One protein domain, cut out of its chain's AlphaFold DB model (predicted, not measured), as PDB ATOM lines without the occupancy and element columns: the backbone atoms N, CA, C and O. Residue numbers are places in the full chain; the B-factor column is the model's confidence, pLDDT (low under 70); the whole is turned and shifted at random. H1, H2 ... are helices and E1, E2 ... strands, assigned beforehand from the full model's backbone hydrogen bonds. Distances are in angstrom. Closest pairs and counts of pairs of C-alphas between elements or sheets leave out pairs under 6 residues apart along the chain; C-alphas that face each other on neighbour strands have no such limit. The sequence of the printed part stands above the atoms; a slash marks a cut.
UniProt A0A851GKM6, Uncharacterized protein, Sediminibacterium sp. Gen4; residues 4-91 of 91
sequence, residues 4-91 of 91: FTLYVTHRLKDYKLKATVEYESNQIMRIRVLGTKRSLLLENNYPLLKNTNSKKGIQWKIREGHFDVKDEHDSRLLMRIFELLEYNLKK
ATOM      1  N   PHE A   4     159.108 146.704 149.380       88.94
ATOM      2  CA  PHE A   4     158.179 147.306 148.435       88.94
ATOM      3  C   PHE A   4     156.754 146.904 148.793       88.94
ATOM      4  O   PHE A   4     156.490 145.815 149.307       88.94
ATOM      5  N   THR A   5     155.814 147.786 148.480       93.12
ATOM      6  CA  THR A   5     154.390 147.469 148.538       93.12
ATOM      7  C   THR A   5     153.881 147.269 147.119       93.12
ATOM      8  O   THR A   5     154.016 148.167 146.289       93.12
ATOM      9  N   LEU A   6     153.273 146.116 146.848       93.12
ATOM     10  CA  LEU A   6     152.625 145.823 145.574       93.12
ATOM     11  C   LEU A   6     151.111 145.949 145.743       93.12
ATOM     12  O   LEU A   6     150.527 145.325 146.629       93.12
ATOM     13  N   TYR A   7     150.483 146.735 144.876       92.56
ATOM     14  CA  TYR A   7     149.030 146.861 144.801       92.56
ATOM     15  C   TYR A   7     148.543 146.053 143.602       92.56
ATOM     16  O   TYR A   7     148.887 146.367 142.461       92.56
ATOM     17  N   VAL A   8     147.788 144.987 143.860       91.69
ATOM     18  CA  VAL A   8     147.304 144.066 142.825       91.69
ATOM     19  C   VAL A   8     145.802 143.874 142.941       91.69
ATOM     20  O   VAL A   8     145.280 143.699 144.039       91.69
ATOM     21  N   THR A   9     145.118 143.850 141.804       88.69
ATOM     22  CA  THR A   9     143.692 143.531 141.730       88.69
ATOM     23  C   THR A   9     143.536 142.096 141.240       88.69
ATOM     24  O   THR A   9     144.066 141.730 140.193       88.69
ATOM     25  N   HIS A  10     142.800 141.273 141.983       86.56
ATOM     26  CA  HIS A  10     142.497 139.892 141.617       86.56
ATOM     27  C   HIS A  10     141.024 139.582 141.885       86.56
ATOM     28  O   HIS A  10     140.535 139.785 142.997       86.56
ATOM     29  N   ARG A  11     140.307 139.099 140.859       85.56
ATOM     30  CA  ARG A  11     138.860 138.809 140.909       85.56
ATOM     31  C   ARG A  11     138.054 139.960 141.533       85.56
ATOM     32  O   ARG A  11     137.273 139.748 142.456       85.56
ATOM     33  N   LEU A  12     138.295 141.180 141.037       85.38
ATOM     34  CA  LEU A  12     137.641 142.429 141.468       85.38
ATOM     35  C   LEU A  12     137.925 142.857 142.920       85.38
ATOM     36  O   LEU A  12     137.257 143.748 143.436       85.38
ATOM     37  N   LYS A  13     138.903 142.240 143.587       88.62
ATOM     38  CA  LYS A  13     139.359 142.646 144.919       88.62
ATOM     39  C   LYS A  13     140.776 143.180 144.851       88.62
ATOM     40  O   LYS A  13     141.630 142.578 144.201       88.62
ATOM     41  N   ASP A  14     141.017 144.259 145.575       91.31
ATOM     42  CA  ASP A  14     142.346 144.834 145.709       91.31
ATOM     43  C   ASP A  14     143.084 144.220 146.891       91.31
ATOM     44  O   ASP A  14     142.542 144.038 147.985       91.31
ATOM     45  N   TYR A  15     144.352 143.908 146.661       89.94
ATOM     46  CA  TYR A  15     145.253 143.349 147.648       89.94
ATOM     47  C   TYR A  15     146.502 144.210 147.738       89.94
ATOM     48  O   TYR A  15     147.099 144.610 146.734       89.94
ATOM     49  N   LYS A  16     146.923 144.441 148.978       93.19
ATOM     50  CA  LYS A  16     148.209 145.041 149.306       93.19
ATOM     51  C   LYS A  16     149.160 143.921 149.709       93.19
ATOM     52  O   LYS A  16     149.015 143.350 150.787       93.19
ATOM     53  N   LEU A  17     150.106 143.595 148.837       94.06
ATOM     54  CA  LEU A  17     151.131 142.591 149.101       94.06
ATOM     55  C   LEU A  17     152.415 143.282 149.547       94.06
ATOM     56  O   LEU A  17     152.816 144.301 148.978       94.06
ATOM     57  N   LYS A  18     153.078 142.718 150.554       94.88
ATOM     58  CA  LYS A  18     154.397 143.184 150.984       94.88
ATOM     59  C   LYS A  18     155.465 142.346 150.291       94.88
ATOM     60  O   LYS A  18     155.376 141.123 150.309       94.88
ATOM     61  N   ALA A  19     156.455 142.988 149.688       95.62
ATOM     62  CA  ALA A  19     157.593 142.325 149.068       95.62
ATOM     63  C   ALA A  19     158.887 142.750 149.769       95.62
ATOM     64  O   ALA A  19     159.143 143.943 149.907       95.62
ATOM     65  N   THR A  20     159.704 141.789 150.191       95.38
ATOM     66  CA  THR A  20     160.961 142.046 150.909       95.38
ATOM     67  C   THR A  20     162.112 141.359 150.185       95.38
ATOM     68  O   THR A  20     162.028 140.175 149.861       95.38
ATOM     69  N   VAL A  21     163.192 142.098 149.920       94.12
ATOM     70  CA  VAL A  21     164.440 141.520 149.397       94.12
ATOM     71  C   VAL A  21     165.133 140.777 150.537       94.12
ATOM     72  O   VAL A  21     165.640 141.405 151.466       94.12
ATOM     73  N   GLU A  22     165.143 139.445 150.466       94.31
ATOM     74  CA  GLU A  22     165.762 138.581 151.483       94.31
ATOM     75  C   GLU A  22     167.237 138.311 151.187       94.31
ATOM     76  O   GLU A  22     168.033 138.107 152.098       94.31
ATOM     77  N   TYR A  23     167.605 138.305 149.906       93.12
ATOM     78  CA  TYR A  23     168.967 138.039 149.468       93.12
ATOM     79  C   TYR A  23     169.283 138.820 148.197       93.12
ATOM     80  O   TYR A  23     168.484 138.859 147.261       93.12
ATOM     81  N   GLU A  24     170.471 139.408 148.147       90.81
ATOM     82  CA  GLU A  24     170.972 140.151 146.996       90.81
ATOM     83  C   GLU A  24     172.462 139.845 146.843       90.81
ATOM     84  O   GLU A  24     173.244 139.986 147.780       90.81
ATOM     85  N   SER A  25     172.845 139.389 145.656       90.62
ATOM     86  CA  SER A  25     174.231 139.116 145.277       90.62
ATOM     87  C   SER A  25     174.484 139.640 143.871       90.62
ATOM     88  O   SER A  25     173.558 140.015 143.157       90.62
ATOM     89  N   ASN A  26     175.733 139.579 143.411       86.38
ATOM     90  CA  ASN A  26     176.060 139.941 142.034       86.38
ATOM     91  C   ASN A  26     175.443 139.010 140.981       86.38
ATOM     92  O   ASN A  26     175.455 139.378 139.815       86.38
ATOM     93  N   GLN A  27     174.931 137.833 141.351       87.38
ATOM     94  CA  GLN A  27     174.399 136.846 140.404       87.38
ATOM     95  C   GLN A  27     172.882 136.715 140.487       87.38
ATOM     96  O   GLN A  27     172.208 136.683 139.460       87.38
ATOM     97  N   ILE A  28     172.337 136.677 141.700       91.88
ATOM     98  CA  ILE A  28     170.913 136.456 141.946       91.88
ATOM     99  C   ILE A  28     170.363 137.429 142.984       91.88
ATOM    100  O   ILE A  28     171.089 137.901 143.863       91.88
ATOM    101  N   MET A  29     169.060 137.665 142.905       92.75
ATOM    102  CA  MET A  29     168.274 138.346 143.923       92.75
ATOM    103  C   MET A  29     167.072 137.478 144.287       92.75
ATOM    104  O   MET A  29     166.495 136.811 143.428       92.75
ATOM    105  N   ARG A  30     166.719 137.471 145.576       94.94
ATOM    106  CA  ARG A  30     165.550 136.770 146.105       94.94
ATOM    107  C   ARG A  30     164.618 137.740 146.800       94.94
ATOM    108  O   ARG A  30     165.039 138.502 147.672       94.94
ATOM    109  N   ILE A  31     163.350 137.675 146.425       95.25
ATOM    110  CA  ILE A  31     162.291 138.526 146.948       95.25
ATOM    111  C   ILE A  31     161.179 137.643 147.486       95.25
ATOM    112  O   ILE A  31     160.600 136.849 146.744       95.25
ATOM    113  N   ARG A  32     160.844 137.813 148.764       96.00
ATOM    114  CA  ARG A  32     159.664 137.187 149.347       96.00
ATOM    115  C   ARG A  32     158.466 138.105 149.185       96.00
ATOM    116  O   ARG A  32     158.480 139.232 149.670       96.00
ATOM    117  N   VAL A  33     157.425 137.614 148.524       94.88
ATOM    118  CA  VAL A  33     156.122 138.273 148.402       94.88
ATOM    119  C   VAL A  33     155.166 137.636 149.402       94.88
ATOM    120  O   VAL A  33     154.887 136.440 149.349       94.88
ATOM    121  N   LEU A  34     154.670 138.445 150.328       92.81
ATOM    122  CA  LEU A  34     153.750 138.057 151.384       92.81
ATOM    123  C   LEU A  34     152.314 138.316 150.924       92.81
ATOM    124  O   LEU A  34     151.905 139.464 150.727       92.81
ATOM    125  N   GLY A  35     151.554 137.237 150.757       87.00
ATOM    126  CA  GLY A  35     150.098 137.273 150.680       87.00
ATOM    127  C   GLY A  35     149.459 137.151 152.062       87.00
ATOM    128  O   GLY A  35     150.133 136.999 153.075       87.00
ATOM    129  N   THR A  36     148.126 137.170 152.103       82.56
ATOM    130  CA  THR A  36     147.365 137.159 153.365       82.56
ATOM    131  C   THR A  36     147.593 135.903 154.210       82.56
ATOM    132  O   THR A  36     147.581 135.978 155.432       82.56
ATOM    133  N   LYS A  37     147.767 134.737 153.574       83.88
ATOM    134  CA  LYS A  37     147.917 133.438 154.266       83.88
ATOM    135  C   LYS A  37     149.186 132.675 153.899       83.88
ATOM    136  O   LYS A  37     149.519 131.690 154.547       83.88
ATOM    137  N   ARG A  38     149.843 133.055 152.806       88.12
ATOM    138  CA  ARG A  38     150.972 132.331 152.212       88.12
ATOM    139  C   ARG A  38     151.983 133.333 151.685       88.12
ATOM    140  O   ARG A  38     151.636 134.483 151.431       88.12
ATOM    141  N   SER A  39     153.211 132.874 151.491       92.81
ATOM    142  CA  SER A  39     154.264 133.652 150.848       92.81
ATOM    143  C   SER A  39     154.826 132.914 149.640       92.81
ATOM    144  O   SER A  39     154.717 131.690 149.551       92.81
ATOM    145  N   LEU A  40     155.407 133.676 148.719       94.06
ATOM    146  CA  LEU A  40     156.178 133.170 147.592       94.06
ATOM    147  C   LEU A  40     157.591 133.722 147.691       94.06
ATOM    148  O   LEU A  40     157.758 134.929 147.853       94.06
ATOM    149  N   LEU A  41     158.594 132.861 147.551       95.50
ATOM    150  CA  LEU A  41     159.970 133.294 147.347       95.50
ATOM    151  C   LEU A  41     160.270 133.262 145.855       95.50
ATOM    152  O   LEU A  41     160.242 132.202 145.228       95.50
ATOM    153  N   LEU A  42     160.559 134.428 145.299       94.88
ATOM    154  CA  LEU A  42     160.904 134.615 143.902       94.88
ATOM    155  C   LEU A  42     162.405 134.839 143.778       94.88
ATOM    156  O   LEU A  42     162.989 135.560 144.579       94.88
ATOM    157  N   GLU A  43     163.022 134.250 142.763       94.81
ATOM    158  CA  GLU A  43     164.428 134.451 142.432       94.81
ATOM    159  C   GLU A  43     164.577 134.904 140.984       94.81
ATOM    160  O   GLU A  43     163.899 134.396 140.085       94.81
ATOM    161  N   ASN A  44     165.495 135.834 140.755       91.81
ATOM    162  CA  ASN A  44     165.891 136.276 139.428       91.81
ATOM    163  C   ASN A  44     167.408 136.473 139.331       91.81
ATOM    164  O   ASN A  44     168.114 136.562 140.337       91.81
ATOM    165  N   ASN A  45     167.905 136.593 138.098       87.19
ATOM    166  CA  ASN A  45     169.303 136.928 137.837       87.19
ATOM    167  C   ASN A  45     169.532 138.435 138.015       87.19
ATOM    168  O   ASN A  45     169.054 139.247 137.220       87.19
ATOM    169  N   TYR A  46     170.311 138.805 139.027       81.56
ATOM    170  CA  TYR A  46     170.595 140.194 139.385       81.56
ATOM    171  C   TYR A  46     171.363 140.996 138.312       81.56
ATOM    172  O   TYR A  46     171.019 142.157 138.094       81.56
ATOM    173  N   PRO A  47     172.330 140.431 137.555       73.25
ATOM    174  CA  PRO A  47     172.981 141.144 136.454       73.25
ATOM    175  C   PRO A  47     172.009 141.697 135.408       73.25
ATOM    176  O   PRO A  47     172.268 142.749 134.829       73.25
ATOM    177  N   LEU A  48     170.877 141.016 135.180       70.12
ATOM    178  CA  LEU A  48     169.854 141.476 134.239       70.12
ATOM    179  C   LEU A  48     169.125 142.729 134.744       70.12
ATOM    180  O   LEU A  48     168.667 143.518 133.923       70.12
ATOM    181  N   LEU A  49     169.054 142.936 136.064       69.62
ATOM    182  CA  LEU A  49     168.473 144.139 136.671       69.62
ATOM    183  C   LEU A  49     169.346 145.374 136.467       69.62
ATOM    184  O   LEU A  49     168.819 146.453 136.213       69.62
ATOM    185  N   LYS A  50     170.676 145.225 136.564       67.94
ATOM    186  CA  LYS A  50     171.614 146.354 136.427       67.94
ATOM    187  C   LYS A  50     171.554 147.004 135.045       67.94
ATOM    188  O   LYS A  50     171.807 148.198 134.925       67.94
ATOM    189  N   ASN A  51     171.181 146.246 134.014       70.06
ATOM    190  CA  ASN A  51     170.874 146.799 132.698       70.06
ATOM    191  C   ASN A  51     169.447 147.364 132.679       70.06
ATOM    192  O   ASN A  51     168.539 146.787 132.080       70.06
ATOM    193  N   THR A  52     169.258 148.525 133.303       63.78
ATOM    194  CA  THR A  52     167.974 149.249 133.359       63.78
ATOM    195  C   THR A  52     167.389 149.545 131.969       63.78
ATOM    196  O   THR A  52     166.173 149.501 131.799       63.78
ATOM    197  N   ASN A  53     168.240 149.718 130.950       67.19
ATOM    198  CA  ASN A  53     167.853 149.935 129.545       67.19
ATOM    199  C   ASN A  53     167.549 148.647 128.752       67.19
ATOM    200  O   ASN A  53     167.272 148.698 127.551       67.19
ATOM    201  N   SER A  54     167.619 147.473 129.383       68.00
ATOM    202  CA  SER A  54     167.283 146.217 128.717       68.00
ATOM    203  C   SER A  54     165.779 146.136 128.445       68.00
ATOM    204  O   SER A  54     164.966 146.124 129.370       68.00
ATOM    205  N   LYS A  55     165.421 145.975 127.163       68.94
ATOM    206  CA  LYS A  55     164.057 145.620 126.725       68.94
ATOM    207  C   LYS A  55     163.659 144.188 127.102       68.94
ATOM    208  O   LYS A  55     162.498 143.822 126.954       68.94
ATOM    209  N   LYS A  56     164.608 143.354 127.549       70.31
ATOM    210  CA  LYS A  56     164.304 142.006 128.044       70.31
ATOM    211  C   LYS A  56     163.747 142.112 129.464       70.31
ATOM    212  O   LYS A  56     164.419 142.675 130.330       70.31
ATOM    213  N   GLY A  57     162.550 141.562 129.665       71.31
ATOM    214  CA  GLY A  57     161.921 141.440 130.979       71.31
ATOM    215  C   GLY A  57     162.717 140.531 131.913       71.31
ATOM    216  O   GLY A  57     163.491 139.672 131.471       71.31
ATOM    217  N   ILE A  58     162.538 140.726 133.214       84.00
ATOM    218  CA  ILE A  58     163.207 139.917 134.229       84.00
ATOM    219  C   ILE A  58     162.551 138.540 134.275       84.00
ATOM    220  O   ILE A  58     161.347 138.406 134.483       84.00
ATOM    221  N   GLN A  59     163.359 137.492 134.127       86.25
ATOM    222  CA  GLN A  59     162.885 136.131 134.344       86.25
ATOM    223  C   GLN A  59     162.835 135.831 135.841       86.25
ATOM    224  O   GLN A  59     163.874 135.773 136.504       86.25
ATOM    225  N   TRP A  60     161.623 135.617 136.342       90.31
ATOM    226  CA  TRP A  60     161.356 135.223 137.718       90.31
ATOM    227  C   TRP A  60     161.133 133.717 137.817       90.31
ATOM    228  O   TRP A  60     160.470 133.112 136.976       90.31
ATOM    229  N   LYS A  61     161.674 133.112 138.871       91.75
ATOM    230  CA  LYS A  61     161.457 131.710 139.229       91.75
ATOM    231  C   LYS A  61     160.906 131.630 140.643       91.75
ATOM    232  O   LYS A  61     161.425 132.289 141.538       91.75
ATOM    233  N   ILE A  62     159.894 130.797 140.858       92.19
ATOM    234  CA  ILE A  62     159.410 130.485 142.205       92.19
ATOM    235  C   ILE A  62     160.382 129.472 142.820       92.19
ATOM    236  O   ILE A  62     160.601 128.402 142.256       92.19
ATOM    237  N   ARG A  63     161.004 129.831 143.945       93.31
ATOM    238  CA  ARG A  63     161.916 128.965 144.708       93.31
ATOM    239  C   ARG A  63     161.228 128.289 145.881       93.31
ATOM    240  O   ARG A  63     161.465 127.112 146.119       93.31
ATOM    241  N   GLU A  64     160.375 129.024 146.585       91.50
ATOM    242  CA  GLU A  64     159.592 128.510 147.706       91.50
ATOM    243  C   GLU A  64     158.155 129.014 147.633       91.50
ATOM    244  O   GLU A  64     157.874 130.097 147.110       91.50
ATOM    245  N   GLY A  65     157.257 128.234 148.226       86.81
ATOM    246  CA  GLY A  65     155.824 128.453 148.134       86.81
ATOM    247  C   GLY A  65     155.228 127.790 146.896       86.81
ATOM    248  O   GLY A  65     155.923 127.373 145.971       86.81
ATOM    249  N   HIS A  66     153.907 127.662 146.908       80.38
ATOM    250  CA  HIS A  66     153.153 127.087 145.807       80.38
ATOM    251  C   HIS A  66     152.113 128.099 145.346       80.38
ATOM    252  O   HIS A  66     151.313 128.585 146.155       80.38
ATOM    253  N   PHE A  67     152.144 128.403 144.054       80.88
ATOM    254  CA  PHE A  67     151.126 129.191 143.385       80.88
ATOM    255  C   PHE A  67     150.350 128.251 142.469       80.88
ATOM    256  O   PHE A  67     150.855 127.825 141.434       80.88
ATOM    257  N   ASP A  68     149.162 127.869 142.925       76.62
ATOM    258  CA  ASP A  68     148.294 126.942 142.210       76.62
ATOM    259  C   ASP A  68     147.567 127.720 141.113       76.62
ATOM    260  O   ASP A  68     146.714 128.561 141.403       76.62
ATOM    261  N   VAL A  69     147.972 127.501 139.865       78.06
ATOM    262  CA  VAL A  69     147.354 128.140 138.705       78.06
ATOM    263  C   VAL A  69     146.171 127.282 138.286       78.06
ATOM    264  O   VAL A  69     146.332 126.318 137.537       78.06
ATOM    265  N   LYS A  70     144.983 127.619 138.789       81.94
ATOM    266  CA  LYS A  70     143.754 126.894 138.440       81.94
ATOM    267  C   LYS A  70     143.049 127.498 137.238       81.94
ATOM    268  O   LYS A  70     142.372 126.781 136.507       81.94
ATOM    269  N   ASP A  71     143.202 128.804 137.045       83.56
ATOM    270  CA  ASP A  71     142.588 129.536 135.945       83.56
ATOM    271  C   ASP A  71     143.447 130.713 135.442       83.56
ATOM    272  O   ASP A  71     144.567 130.984 135.895       83.56
ATOM    273  N   GLU A  72     142.917 131.409 134.435       83.88
ATOM    274  CA  GLU A  72     143.576 132.549 133.806       83.88
ATOM    275  C   GLU A  72     143.749 133.735 134.770       83.88
ATOM    276  O   GLU A  72     144.748 134.454 134.694       83.88
ATOM    277  N   HIS A  73     142.821 133.946 135.709       83.31
ATOM    278  CA  HIS A  73     142.917 135.050 136.665       83.31
ATOM    279  C   HIS A  73     144.091 134.859 137.621       83.31
ATOM    280  O   HIS A  73     144.811 135.825 137.898       83.31
ATOM    281  N   ASP A  74     144.324 133.621 138.058       84.56
ATOM    282  CA  ASP A  74     145.460 133.283 138.910       84.56
ATOM    283  C   ASP A  74     146.782 133.526 138.148       84.56
ATOM    284  O   ASP A  74     147.686 134.196 138.653       84.56
ATOM    285  N   SER A  75     146.872 133.088 136.885       85.62
ATOM    286  CA  SER A  75     148.037 133.358 136.016       85.62
ATOM    287  C   SER A  75     148.319 134.859 135.874       85.62
ATOM    288  O   SER A  75     149.462 135.304 136.004       85.62
ATOM    289  N   ARG A  76     147.270 135.660 135.642       88.56
ATOM    290  CA  ARG A  76     147.372 137.120 135.499       88.56
ATOM    291  C   ARG A  76     147.843 137.792 136.788       88.56
ATOM    292  O   ARG A  76     148.618 138.743 136.715       88.56
ATOM    293  N   LEU A  77     147.428 137.303 137.959       89.56
ATOM    294  CA  LEU A  77     147.914 137.815 139.243       89.56
ATOM    295  C   LEU A  77     149.430 137.619 139.379       89.56
ATOM    296  O   LEU A  77     150.134 138.558 139.752       89.56
ATOM    297  N   LEU A  78     149.939 136.430 139.047       89.56
ATOM    298  CA  LEU A  78     151.372 136.146 139.123       89.56
ATOM    299  C   LEU A  78     152.176 137.030 138.158       89.56
ATOM    300  O   LEU A  78     153.165 137.642 138.562       89.56
ATOM    301  N   MET A  79     151.705 137.170 136.916       89.75
ATOM    302  CA  MET A  79     152.315 138.070 135.934       89.75
ATOM    303  C   MET A  79     152.320 139.520 136.422       89.75
ATOM    304  O   MET A  79     153.342 140.201 136.342       89.75
ATOM    305  N   ARG A  80     151.216 139.977 137.022       91.75
ATOM    306  CA  ARG A  80     151.121 141.330 137.569       91.75
ATOM    307  C   ARG A  80     152.102 141.569 138.716       91.75
ATOM    308  O   ARG A  80     152.676 142.651 138.813       91.75
ATOM    309  N   ILE A  81     152.313 140.573 139.576       92.50
ATOM    310  CA  ILE A  81     153.329 140.637 140.635       92.50
ATOM    311  C   ILE A  81     154.723 140.816 140.016       92.50
ATOM    312  O   ILE A  81     155.468 141.686 140.463       92.50
ATOM    313  N   PHE A  82     155.062 140.051 138.974       91.94
ATOM    314  CA  PHE A  82     156.359 140.154 138.296       91.94
ATOM    315  C   PHE A  82     156.593 141.529 137.669       91.94
ATOM    316  O   PHE A  82     157.657 142.113 137.874       91.94
ATOM    317  N   GLU A  83     155.596 142.078 136.974       89.88
ATOM    318  CA  GLU A  83     155.659 143.423 136.386       89.88
ATOM    319  C   GLU A  83     155.888 144.508 137.442       89.88
ATOM    320  O   GLU A  83     156.719 145.398 137.264       89.88
ATOM    321  N   LEU A  84     155.154 144.446 138.558       92.00
ATOM    322  CA  LEU A  84     155.282 145.440 139.620       92.00
ATOM    323  C   LEU A  84     156.628 145.329 140.332       92.00
ATOM    324  O   LEU A  84     157.210 146.355 140.683       92.00
ATOM    325  N   LEU A  85     157.141 144.115 140.538       90.94
ATOM    326  CA  LEU A  85     158.489 143.918 141.071       90.94
ATOM    327  C   LEU A  85     159.537 144.501 140.124       90.94
ATOM    328  O   LEU A  85     160.389 145.265 140.566       90.94
ATOM    329  N   GLU A  86     159.439 144.207 138.829       89.00
ATOM    330  CA  GLU A  86     160.327 144.762 137.809       89.00
ATOM    331  C   GLU A  86     160.322 146.293 137.814       89.00
ATOM    332  O   GLU A  86     161.381 146.915 137.871       89.00
ATOM    333  N   TYR A  87     159.135 146.898 137.826       88.38
ATOM    334  CA  TYR A  87     158.971 148.347 137.882       88.38
ATOM    335  C   TYR A  87     159.607 148.965 139.135       88.38
ATOM    336  O   TYR A  87     160.287 149.983 139.040       88.38
ATOM    337  N   ASN A  88     159.418 148.353 140.309       88.12
ATOM    338  CA  ASN A  88     160.000 148.855 141.557       88.12
ATOM    339  C   ASN A  88     161.523 148.670 141.626       88.12
ATOM    340  O   ASN A  88     162.184 149.444 142.308       88.12
ATOM    341  N   LEU A  89     162.079 147.669 140.940       85.19
ATOM    342  CA  LEU A  89     163.524 147.422 140.902       85.19
ATOM    343  C   LEU A  89     164.263 148.278 139.867       85.19
ATOM    344  O   LEU A  89     165.456 148.513 140.035       85.19
ATOM    345  N   LYS A  90     163.580 148.695 138.793       80.81
ATOM    346  CA  LYS A  90     164.136 149.546 137.726       80.81
ATOM    347  C   LYS A  90     163.944 151.051 137.964       80.81
ATOM    348  O   LYS A  90     164.468 151.834 137.175       80.81
ATOM    349  N   LYS A  91     163.176 151.438 138.986       71.56
ATOM    350  CA  LYS A  91     163.075 152.825 139.463       71.56
ATOM    351  C   LYS A  91     164.390 153.297 140.072       71.56
ATOM    352  O   LYS A  91     164.725 154.471 139.820       71.56
TER     353      LYS A  91
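Overview. This is residues 4 to 91 of the 91 residues of an uncharacterized protein of Sediminibacterium sp. Gen4 (UniProt A0A851GKM6). A strongly twisted, curled sheet of five strands makes a trough, and the long helix H2 lies over its hollow face, nearest to edge strand E1 and with few contacts to the other strands. The short helix H1 sits at one end of the trough. The printed part has 88 residues, with two named helices and five named strands that follow along the chain as E1, E2, E3, E4, H1, E5, H2; the sheet's order is E1, E2, E3, E4, E5, all antiparallel. The class is mixed, helices and strands, and the whole is compact, with a radius of gyration of the C-alphas of 12.9 A and spans of 36 by 24 by 22 A.

Along the chain. E1, residues 4 to 10, begins at C-alpha 4 (158.179, 147.306, 148.435). E2, residues 13 to 24, is 31.8 A long. E3 holds residues 28 to 34, E4 residues 39 to 45, H1 residues 46 to 50 and E5 residues 60 to 64. H2, residues 72 to 90, is 27.0 A long and ends at C-alpha 90 (164.136, 149.546, 137.726).

Arrangement. E1 to E4 form a meander, each strand the antiparallel neighbour of the one before. N 6 and O 17 of hairpin E1 and E2 are 2.8 A apart, N 20 and O 32 of hairpin E2 and E3 2.9 A, N 31 and O 42 of hairpin E3 and E4 2.8 A, and N 43 and O 61 of E4 and E5 2.8 A, each within hydrogen-bond range. E1 and E5 are apart. H2 is on one face of the sheet, in two layers, a helix over a sheet; the closest C-alphas of E1 and H2, His 10 and Leu 77, are 6.3 A apart. H1 only grazes the sheet with residues 46 to 49. In H1 and H2 every O i to N i+4 pair is within hydrogen-bond range.

Size, cuts and confidence. The C-alphas farthest apart, Leu 12 and Asn 26, are 38.5 A apart. The printed part has no cut and no long link. Residues 49 to 50 and 52 to 55 have pLDDT under 70.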